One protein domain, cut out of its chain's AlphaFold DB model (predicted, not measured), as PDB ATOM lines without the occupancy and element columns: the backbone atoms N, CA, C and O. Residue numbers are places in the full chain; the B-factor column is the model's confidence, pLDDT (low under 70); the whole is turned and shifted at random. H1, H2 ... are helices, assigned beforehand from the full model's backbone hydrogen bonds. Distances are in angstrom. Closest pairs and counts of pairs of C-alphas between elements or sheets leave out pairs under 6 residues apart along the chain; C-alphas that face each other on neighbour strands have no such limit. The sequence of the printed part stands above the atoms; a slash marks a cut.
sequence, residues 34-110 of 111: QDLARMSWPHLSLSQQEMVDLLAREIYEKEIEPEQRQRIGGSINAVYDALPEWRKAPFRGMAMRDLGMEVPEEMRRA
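What this domain is: This is residues 34 to 110 of the 111 residues of an uncharacterized protein of Parvularcula sp. SM1705 (UniProt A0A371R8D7). Long helix H2 is crossed nearly at right angles by H4, which also packs on H1; H3 and H5 lie at opposite ends. The 77 printed residues have five named helices, H1 to H5 in order: all helix. The whole is compact, with a radius of gyration of the C-alphas of 13.1 A, spanning 41 by 23 by 18 A.

Where its parts are: Find C-alpha 46 at (-128.273, 469.813, -2.351); from there H2 runs 25.1 A to residue 63. H4 is residues 85 to 98, H1 34 to 43, H3 66 to 73. H5, residues 105 to 108, ends at (-127.015, 446.933, 3.025).

How they stand to each other: H2 touches H4 with residues 52 to 60 alone, about perpendicular at 88 degrees; their closest C-alphas, 56 and 91, are 4.8 A apart. H1 touches H4, closest at C-alphas 37 and 93, 4.4 A. Every O i to N i+4 pair is within hydrogen-bond range in H2 and H3, 4 of 6 in H1, 8 of 10 in H4.

The domain as a whole: The printed part has no cut, link H3 to H4 is long, and residues 102 to 110 are under pLDDT 70.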
ATOM      1  N   GLN A  34    -117.578 453.675  -6.159       77.62
ATOM      2  CA  GLN A  34    -118.525 453.883  -7.258       77.62
ATOM      3  C   GLN A  34    -119.954 453.455  -6.906       77.62
ATOM      4  O   GLN A  34    -120.896 454.158  -7.268       77.62
ATOM      5  N   ASP A  35    -120.124 452.343  -6.189       78.06
ATOM      6  CA  ASP A  35    -121.439 451.902  -5.726       78.06
ATOM      7  C   ASP A  35    -121.925 452.751  -4.554       78.06
ATOM      8  O   ASP A  35    -123.103 453.091  -4.515       78.06
ATOM      9  N   LEU A  36    -121.020 453.206  -3.680       77.44
ATOM     10  CA  LEU A  36    -121.347 454.187  -2.642       77.44
ATOM     11  C   LEU A  36    -121.897 455.479  -3.260       77.44
ATOM     12  O   LEU A  36    -122.966 455.940  -2.872       77.44
ATOM     13  N   ALA A  37    -121.219 456.026  -4.273       83.31
ATOM     14  CA  ALA A  37    -121.712 457.194  -4.992       83.31
ATOM     15  C   ALA A  37    -123.059 456.916  -5.663       83.31
ATOM     16  O   ALA A  37    -123.985 457.707  -5.530       83.31
ATOM     17  N   ARG A  38    -123.206 455.782  -6.354       81.62
ATOM     18  CA  ARG A  38    -124.456 455.427  -7.040       81.62
ATOM     19  C   ARG A  38    -125.637 455.298  -6.072       81.62
ATOM     20  O   ARG A  38    -126.729 455.746  -6.411       81.62
ATOM     21  N   MET A  39    -125.420 454.681  -4.913       80.50
ATOM     22  CA  MET A  39    -126.455 454.441  -3.908       80.50
ATOM     23  C   MET A  39    -126.781 455.716  -3.134       80.50
ATOM     24  O   MET A  39    -127.948 456.063  -3.014       80.50
ATOM     25  N   SER A  40    -125.772 456.444  -2.652       80.50
ATOM     26  CA  SER A  40    -125.977 457.573  -1.742       80.50
ATOM     27  C   SER A  40    -126.322 458.876  -2.462       80.50
ATOM     28  O   SER A  40    -127.151 459.631  -1.962       80.50
ATOM     29  N   TRP A  41    -125.754 459.143  -3.647       82.50
ATOM     30  CA  TRP A  41    -125.945 460.408  -4.378       82.50
ATOM     31  C   TRP A  41    -127.409 460.843  -4.569       82.50
ATOM     32  O   TRP A  41    -127.702 461.996  -4.251       82.50
ATOM     33  N   PRO A  42    -128.356 459.984  -5.014       85.19
ATOM     34  CA  PRO A  42    -129.753 460.399  -5.183       85.19
ATOM     35  C   PRO A  42    -130.474 460.718  -3.863       85.19
ATOM     36  O   PRO A  42    -131.528 461.349  -3.890       85.19
ATOM     37  N   HIS A  43    -129.927 460.296  -2.720       82.19
ATOM     38  CA  HIS A  43    -130.508 460.526  -1.395       82.19
ATOM     39  C   HIS A  43    -129.884 461.712  -0.651       82.19
ATOM     40  O   HIS A  43    -130.387 462.100   0.403       82.19
ATOM     41  N   LEU A  44    -128.815 462.307  -1.186       82.50
ATOM     42  CA  LEU A  44    -128.186 463.483  -0.594       82.50
ATOM     43  C   LEU A  44    -128.993 464.749  -0.888       82.50
ATOM     44  O   LEU A  44    -129.443 464.974  -2.012       82.50
ATOM     45  N   SER A  45    -129.108 465.618   0.115       86.75
ATOM     46  CA  SER A  45    -129.594 466.989  -0.075       86.75
ATOM     47  C   SER A  45    -128.626 467.810  -0.938       86.75
ATOM     48  O   SER A  45    -127.440 467.493  -1.018       86.75
ATOM     49  N   LEU A  46    -129.104 468.910  -1.537       86.31
ATOM     50  CA  LEU A  46    -128.273 469.813  -2.351       86.31
ATOM     51  C   LEU A  46    -126.993 470.256  -1.623       86.31
ATOM     52  O   LEU A  46    -125.906 470.142  -2.174       86.31
ATOM     53  N   SER A  47    -127.105 470.662  -0.357       84.94
ATOM     54  CA  SER A  47    -125.950 471.087   0.446       84.94
ATOM     55  C   SER A  47    -124.940 469.955   0.690       84.94
ATOM     56  O   SER A  47    -123.732 470.186   0.681       84.94
ATOM     57  N   GLN A  48    -125.407 468.715   0.871       84.00
ATOM     58  CA  GLN A  48    -124.517 467.558   1.007       84.00
ATOM     59  C   GLN A  48    -123.845 467.203  -0.320       84.00
ATOM     60  O   GLN A  48    -122.667 466.856  -0.321       84.00
ATOM     61  N   GLN A  49    -124.561 467.308  -1.441       87.94
ATOM     62  CA  GLN A  49    -123.982 467.104  -2.770       87.94
ATOM     63  C   GLN A  49    -122.886 468.133  -3.056       87.94
ATOM     64  O   GLN A  49    -121.811 467.748  -3.503       87.94
ATOM     65  N   GLU A  50    -123.112 469.408  -2.724       88.94
ATOM     66  CA  GLU A  50    -122.098 470.460  -2.851       88.94
ATOM     67  C   GLU A  50    -120.863 470.169  -1.992       88.94
ATOM     68  O   GLU A  50    -119.737 470.273  -2.473       88.94
ATOM     69  N   MET A  51    -121.051 469.741  -0.740       87.81
ATOM     70  CA  MET A  51    -119.938 469.375   0.141       87.81
ATOM     71  C   MET A  51    -119.140 468.180  -0.398       87.81
ATOM     72  O   MET A  51    -117.908 468.189  -0.362       87.81
ATOM     73  N   VAL A  52    -119.827 467.170  -0.938       89.38
ATOM     74  CA  VAL A  52    -119.183 466.027  -1.599       89.38
ATOM     75  C   VAL A  52    -118.439 466.463  -2.850       89.38
ATOM     76  O   VAL A  52    -117.325 465.998  -3.058       89.38
ATOM     77  N   ASP A  53    -119.011 467.337  -3.679       90.81
ATOM     78  CA  ASP A  53    -118.344 467.819  -4.890       90.81
ATOM     79  C   ASP A  53    -117.119 468.686  -4.562       90.81
ATOM     80  O   ASP A  53    -116.100 468.563  -5.243       90.81
ATOM     81  N   LEU A  54    -117.153 469.481  -3.486       90.38
ATOM     82  CA  LEU A  54    -115.986 470.225  -2.997       90.38
ATOM     83  C   LEU A  54    -114.844 469.291  -2.574       90.38
ATOM     84  O   LEU A  54    -113.702 469.489  -2.991       90.38
ATOM     85  N   LEU A  55    -115.147 468.246  -1.802       88.38
ATOM     86  CA  LEU A  55    -114.150 467.249  -1.395       88.38
ATOM     87  C   LEU A  55    -113.676 466.390  -2.567       88.38
ATOM     88  O   LEU A  55    -112.488 466.119  -2.697       88.38
ATOM     89  N   ALA A  56    -114.577 465.994  -3.463       90.00
ATOM     90  CA  ALA A  56    -114.230 465.227  -4.653       90.00
ATOM     91  C   ALA A  56    -113.304 466.027  -5.576       90.00
ATOM     92  O   ALA A  56    -112.352 465.471  -6.132       90.00
ATOM     93  N   ARG A  57    -113.542 467.339  -5.692       90.62
ATOM     94  CA  ARG A  57    -112.646 468.268  -6.379       90.62
ATOM     95  C   ARG A  57    -111.285 468.339  -5.704       90.62
ATOM     96  O   ARG A  57    -110.277 468.254  -6.399       90.62
ATOM     97  N   GLU A  58    -111.243 468.465  -4.381       89.44
ATOM     98  CA  GLU A  58    -109.988 468.496  -3.629       89.44
ATOM     99  C   GLU A  58    -109.179 467.205  -3.817       89.44
ATOM    100  O   GLU A  58    -107.987 467.274  -4.116       89.44
ATOM    101  N   ILE A  59    -109.825 466.039  -3.739       86.88
ATOM    102  CA  ILE A  59    -109.199 464.731  -3.994       86.88
ATOM    103  C   ILE A  59    -108.660 464.677  -5.426       86.88
ATOM    104  O   ILE A  59    -107.517 464.289  -5.653       86.88
ATOM    105  N   TYR A  60    -109.447 465.114  -6.409       86.62
ATOM    106  CA  TYR A  60    -109.003 465.144  -7.799       86.62
ATOM    107  C   TYR A  60    -107.808 466.091  -8.014       86.62
ATOM    108  O   TYR A  60    -106.867 465.768  -8.738       86.62
ATOM    109  N   GLU A  61    -107.803 467.259  -7.376       85.62
ATOM    110  CA  GLU A  61    -106.722 468.238  -7.515       85.62
ATOM    111  C   GLU A  61    -105.463 467.892  -6.704       85.62
ATOM    112  O   GLU A  61    -104.373 468.327  -7.088       85.62
ATOM    113  N   LYS A  62    -105.577 467.119  -5.619       84.75
ATOM    114  CA  LYS A  62    -104.439 466.734  -4.769       84.75
ATOM    115  C   LYS A  62    -103.863 465.362  -5.092       84.75
ATOM    116  O   LYS A  62    -102.648 465.216  -5.076       84.75
ATOM    117  N   GLU A  63    -104.710 464.373  -5.360       81.56
ATOM    118  CA  GLU A  63    -104.278 462.976  -5.497       81.56
ATOM    119  C   GLU A  63    -104.085 462.536  -6.947       81.56
ATOM    120  O   GLU A  63    -103.345 461.589  -7.209       81.56
ATOM    121  N   ILE A  64    -104.734 463.206  -7.906       83.44
ATOM    122  CA  ILE A  64    -104.618 462.822  -9.314       83.44
ATOM    123  C   ILE A  64    -103.470 463.575  -9.964       83.44
ATOM    124  O   ILE A  64    -103.535 464.789 -10.194       83.44
ATOM    125  N   GLU A  65    -102.447 462.806 -10.319       84.38
ATOM    126  CA  GLU A  65    -101.278 463.261 -11.059       84.38
ATOM    127  C   GLU A  65    -101.676 463.880 -12.416       84.38
ATOM    128  O   GLU A  65    -102.607 463.399 -13.076       84.38
ATOM    129  N   PRO A  66    -100.955 464.903 -12.903       78.69
ATOM    130  CA  PRO A  66    -101.252 465.588 -14.168       78.69
ATOM    131  C   PRO A  66    -101.380 464.638 -15.377       78.69
ATOM    132  O   PRO A  66    -102.259 464.806 -16.224       78.69
ATOM    133  N   GLU A  67    -100.572 463.578 -15.436       81.94
ATOM    134  CA  GLU A  67    -100.652 462.553 -16.488       81.94
ATOM    135  C   GLU A  67    -101.938 461.709 -16.408       81.94
ATOM    136  O   GLU A  67    -102.497 461.272 -17.419       81.94
ATOM    137  N   GLN A  68    -102.440 461.467 -15.196       81.62
ATOM    138  CA  GLN A  68    -103.730 460.813 -14.997       81.62
ATOM    139  C   GLN A  68    -104.880 461.761 -15.340       81.62
ATOM    140  O   GLN A  68    -105.838 461.317 -15.972       81.62
ATOM    141  N   ARG A  69    -104.762 463.066 -15.053       81.06
ATOM    142  CA  ARG A  69    -105.742 464.076 -15.505       81.06
ATOM    143  C   ARG A  69    -105.858 464.109 -17.017       81.06
ATOM    144  O   ARG A  69    -106.966 464.177 -17.537       81.06
ATOM    145  N   GLN A  70    -104.750 463.948 -17.737       80.88
ATOM    146  CA  GLN A  70    -104.800 463.838 -19.192       80.88
ATOM    147  C   GLN A  70    -105.588 462.605 -19.654       80.88
ATOM    148  O   GLN A  70    -106.395 462.704 -20.575       80.88
ATOM    149  N   ARG A  71    -105.434 461.459 -18.982       79.81
ATOM    150  CA  ARG A  71    -106.217 460.246 -19.284       79.81
ATOM    151  C   ARG A  71    -107.699 460.384 -18.908       79.81
ATOM    152  O   ARG A  71    -108.566 459.893 -19.632       79.81
ATOM    153  N   ILE A  72    -107.994 461.064 -17.801       79.00
ATOM    154  CA  ILE A  72    -109.339 461.195 -17.214       79.00
ATOM    155  C   ILE A  72    -110.107 462.401 -17.762       79.00
ATOM    156  O   ILE A  72    -111.327 462.405 -17.750       79.00
ATOM    157  N   GLY A  73    -109.454 463.428 -18.277       73.38
ATOM    158  CA  GLY A  73    -110.098 464.653 -18.756       73.38
ATOM    159  C   GLY A  73    -109.706 465.034 -20.178       73.38
ATOM    160  O   GLY A  73    -110.204 466.023 -20.700       73.38
ATOM    161  N   GLY A  74    -108.812 464.273 -20.814       76.44
ATOM    162  CA  GLY A  74    -108.260 464.586 -22.136       76.44
ATOM    163  C   GLY A  74    -107.199 465.691 -22.117       76.44
ATOM    164  O   GLY A  74    -106.570 465.950 -23.138       76.44
ATOM    165  N   SER A  75    -106.972 466.330 -20.965       75.69
ATOM    166  CA  SER A  75    -106.010 467.414 -20.787       75.69
ATOM    167  C   SER A  75    -105.333 467.330 -19.425       75.69
ATOM    168  O   SER A  75    -105.944 466.971 -18.423       75.69
ATOM    169  N   ILE A  76    -104.062 467.710 -19.398       75.00
ATOM    170  CA  ILE A  76    -103.230 467.789 -18.193       75.00
ATOM    171  C   ILE A  76    -103.799 468.800 -17.183       75.00
ATOM    172  O   ILE A  76    -103.698 468.620 -15.975       75.00
ATOM    173  N   ASN A  77    -104.468 469.834 -17.703       76.31
ATOM    174  CA  ASN A  77    -105.134 470.883 -16.932       76.31
ATOM    175  C   ASN A  77    -106.639 470.628 -16.774       76.31
ATOM    176  O   ASN A  77    -107.388 471.559 -16.487       76.31
ATOM    177  N   ALA A  78    -107.116 469.405 -17.030       79.81
ATOM    178  CA  ALA A  78    -108.525 469.095 -16.846       79.81
ATOM    179  C   ALA A  78    -108.904 469.323 -15.382       79.81
ATOM    180  O   ALA A  78    -108.322 468.697 -14.499       79.81
ATOM    181  N   VAL A  79    -109.865 470.214 -15.152       84.88
ATOM    182  CA  VAL A  79    -110.423 470.519 -13.832       84.88
ATOM    183  C   VAL A  79    -111.598 469.598 -13.535       84.88
ATOM    184  O   VAL A  79    -112.307 469.182 -14.452       84.88
ATOM    185  N   TYR A  80    -111.818 469.308 -12.254       84.81
ATOM    186  CA  TYR A  80    -112.882 468.411 -11.805       84.81
ATOM    187  C   TYR A  80    -114.264 468.816 -12.345       84.81
ATOM    188  O   TYR A  80    -114.991 467.978 -12.875       84.81
ATOM    189  N   ASP A  81    -114.596 470.107 -12.298       86.06
ATOM    190  CA  ASP A  81    -115.900 470.629 -12.730       86.06
ATOM    191  C   ASP A  81    -116.183 470.393 -14.223       86.06
ATOM    192  O   ASP A  81    -117.335 470.188 -14.609       86.06
ATOM    193  N   ALA A  82    -115.129 470.346 -15.044       84.94
ATOM    194  CA  ALA A  82    -115.206 470.096 -16.482       84.94
ATOM    195  C   ALA A  82    -115.295 468.600 -16.836       84.94
ATOM    196  O   ALA A  82    -115.471 468.252 -18.007       84.94
ATOM    197  N   LEU A  83    -115.161 467.702 -15.854       85.31
ATOM    198  CA  LEU A  83    -115.328 466.272 -16.081       85.31
ATOM    199  C   LEU A  83    -116.808 465.935 -16.315       85.31
ATOM    200  O   LEU A  83    -117.691 466.512 -15.679       85.31
ATOM    201  N   PRO A  84    -117.111 464.955 -17.178       84.81
ATOM    202  CA  PRO A  84    -118.468 464.453 -17.297       84.81
ATOM    203  C   PRO A  84    -118.897 463.726 -16.011       84.81
ATOM    204  O   PRO A  84    -118.081 463.093 -15.340       84.81
ATOM    205  N   GLU A  85    -120.193 463.758 -15.693       82.81
ATOM    206  CA  GLU A  85    -120.750 463.262 -14.420       82.81
ATOM    207  C   GLU A  85    -120.370 461.807 -14.092       82.81
ATOM    208  O   GLU A  85    -120.060 461.471 -12.949       82.81
ATOM    209  N   TRP A  86    -120.302 460.937 -15.101       81.00
ATOM    210  CA  TRP A  86    -119.891 459.541 -14.922       81.00
ATOM    211  C   TRP A  86    -118.420 459.388 -14.502       81.00
ATOM    212  O   TRP A  86    -118.078 458.405 -13.847       81.00
ATOM    213  N   ARG A  87    -117.551 460.355 -14.833       84.19
ATOM    214  CA  ARG A  87    -116.158 460.399 -14.356       84.19
ATOM    215  C   ARG A  87    -116.040 460.988 -12.955       84.19
ATOM    216  O   ARG A  87    -115.080 460.656 -12.273       84.19
ATOM    217  N   LYS A  88    -117.004 461.800 -12.510       88.44
ATOM    218  CA  LYS A  88    -117.054 462.356 -11.147       88.44
ATOM    219  C   LYS A  88    -117.481 461.327 -10.098       88.44
ATOM    220  O   LYS A  88    -117.009 461.375  -8.969       88.44
ATOM    221  N   ALA A  89    -118.318 460.359 -10.479       86.75
ATOM    222  CA  ALA A  89    -118.844 459.312  -9.595       86.75
ATOM    223  C   ALA A  89    -117.805 458.629  -8.670       86.75
ATOM    224  O   ALA A  89    -118.046 458.586  -7.465       86.75
ATOM    225  N   PRO A  90    -116.644 458.130  -9.148       84.94
ATOM    226  CA  PRO A  90    -115.638 457.539  -8.260       84.94
ATOM    227  C   PRO A  90    -115.064 458.534  -7.240       84.94
ATOM    228  O   PRO A  90    -114.842 458.153  -6.094       84.94
ATOM    229  N   PHE A  91    -114.863 459.799  -7.622       88.25
ATOM    230  CA  PHE A  91    -114.354 460.845  -6.726       88.25
ATOM    231  C   PHE A  91    -115.386 461.250  -5.681       88.25
ATOM    232  O   PHE A  91    -115.050 461.363  -4.507       88.25
ATOM    233  N   ARG A  92    -116.656 461.370  -6.083       89.19
ATOM    234  CA  ARG A  92    -117.781 461.568  -5.159       89.19
ATOM    235  C   ARG A  92    -117.861 460.431  -4.151       89.19
ATOM    236  O   ARG A  92    -118.040 460.677  -2.970       89.19
ATOM    237  N   GLY A  93    -117.653 459.196  -4.594       86.31
ATOM    238  CA  GLY A  93    -117.592 458.034  -3.715       86.31
ATOM    239  C   GLY A  93    -116.446 458.078  -2.708       86.31
ATOM    240  O   GLY A  93    -116.638 457.737  -1.545       86.31
ATOM    241  N   MET A  94    -115.259 458.517  -3.135       85.00
ATOM    242  CA  MET A  94    -114.122 458.715  -2.228       85.00
ATOM    243  C   MET A  94    -114.415 459.823  -1.215       85.00
ATOM    244  O   MET A  94    -114.266 459.595  -0.022       85.00
ATOM    245  N   ALA A  95    -114.947 460.959  -1.668       87.00
ATOM    246  CA  ALA A  95    -115.368 462.051  -0.796       87.00
ATOM    247  C   ALA A  95    -116.455 461.619   0.200       87.00
ATOM    248  O   ALA A  95    -116.397 461.977   1.371       87.00
ATOM    249  N   MET A  96    -117.428 460.807  -0.225       84.69
ATOM    250  CA  MET A  96    -118.448 460.261   0.673       84.69
ATOM    251  C   MET A  96    -117.857 459.343   1.735       84.69
ATOM    252  O   MET A  96    -118.247 459.425   2.897       84.69
ATOM    253  N   ARG A  97    -116.910 458.488   1.342       84.00
ATOM    254  CA  ARG A  97    -116.197 457.612   2.269       84.00
ATOM    255  C   ARG A  97    -115.402 458.428   3.288       84.00
ATOM    256  O   ARG A  97    -115.459 458.118   4.473       84.00
ATOM    257  N   ASP A  98    -114.710 459.470   2.841       80.69
ATOM    258  CA  ASP A  98    -113.906 460.337   3.707       80.69
ATOM    259  C   ASP A  98    -114.780 461.179   4.652       80.69
ATOM    260  O   ASP A  98    -114.406 461.417   5.797       80.69
ATOM    261  N   LEU A  99    -115.991 461.546   4.218       79.38
ATOM    262  CA  LEU A  99    -117.020 462.164   5.063       79.38
ATOM    263  C   LEU A  99    -117.688 461.184   6.041       79.38
ATOM    264  O   LEU A  99    -118.548 461.600   6.816       79.38
ATOM    265  N   GLY A 100    -117.342 459.894   5.997       75.38
ATOM    266  CA  GLY A 100    -117.993 458.864   6.805       75.38
ATOM    267  C   GLY A 100    -119.471 458.673   6.454       75.38
ATOM    268  O   GLY A 100    -120.246 458.217   7.291       75.38
ATOM    269  N   MET A 101    -119.886 459.041   5.237       71.69
ATOM    270  CA  MET A 101    -121.241 458.780   4.761       71.69
ATOM    271  C   MET A 101    -121.354 457.304   4.403       71.69
ATOM    272  O   MET A 101    -121.046 456.880   3.290       71.69
ATOM    273  N   GLU A 102    -121.752 456.507   5.385       63.19
ATOM    274  CA  GLU A 102    -122.019 455.087   5.207       63.19
ATOM    275  C   GLU A 102    -123.364 454.892   4.495       63.19
ATOM    276  O   GLU A 102    -124.328 455.625   4.734       63.19
ATOM    277  N   VAL A 103    -123.440 453.899   3.600       59.16
ATOM    278  CA  VAL A 103    -124.719 453.485   3.006       59.16
ATOM    279  C   VAL A 103    -125.664 453.114   4.153       59.16
ATOM    280  O   VAL A 103    -125.264 452.308   4.999       59.16
ATOM    281  N   PRO A 104    -126.890 453.668   4.208       55.09
ATOM    282  CA  PRO A 104    -127.831 453.349   5.274       55.09
ATOM    283  C   PRO A 104    -128.016 451.829   5.378       55.09
ATOM    284  O   PRO A 104    -128.217 451.153   4.369       55.09
ATOM    285  N   GLU A 105    -127.936 451.289   6.601       49.94
ATOM    286  CA  GLU A 105    -127.990 449.844   6.903       49.94
ATOM    287  C   GLU A 105    -129.177 449.123   6.233       49.94
ATOM    288  O   GLU A 105    -129.085 447.945   5.893       49.94
ATOM    289  N   GLU A 106    -130.274 449.840   5.976       47.78
ATOM    290  CA  GLU A 106    -131.452 449.325   5.272       47.78
ATOM    291  C   GLU A 106    -131.167 448.933   3.812       47.78
ATOM    292  O   GLU A 106    -131.695 447.928   3.340       47.78
ATOM    293  N   MET A 107    -130.281 449.648   3.111       50.38
ATOM    294  CA  MET A 107    -129.822 449.260   1.770       50.38
ATOM    295  C   MET A 107    -128.818 448.109   1.809       50.38
ATOM    296  O   MET A 107    -128.824 447.267   0.914       50.38
ATOM    297  N   ARG A 108    -127.985 448.029   2.854       50.19
ATOM    298  CA  ARG A 108    -127.015 446.933   3.025       50.19
ATOM    299  C   ARG A 108    -127.706 445.578   3.217       50.19
ATOM    300  O   ARG A 108    -127.152 444.561   2.820       50.19
ATOM    301  N   ARG A 109    -128.913 445.555   3.797       49.94
ATOM    302  CA  ARG A 109    -129.711 444.328   3.985       49.94
ATOM    303  C   ARG A 109    -130.489 443.866   2.749       49.94
ATOM    304  O   ARG A 109    -131.062 442.782   2.792       49.94
ATOM    305  N   ALA A 110    -130.542 444.667   1.686       48.94
ATOM    306  CA  ALA A 110    -131.273 444.339   0.461       48.94
ATOM    307  C   ALA A 110    -130.415 443.619  -0.604       48.94
ATOM    308  O   ALA A 110    -130.902 443.401  -1.714       48.94
TER     309      ALA A 110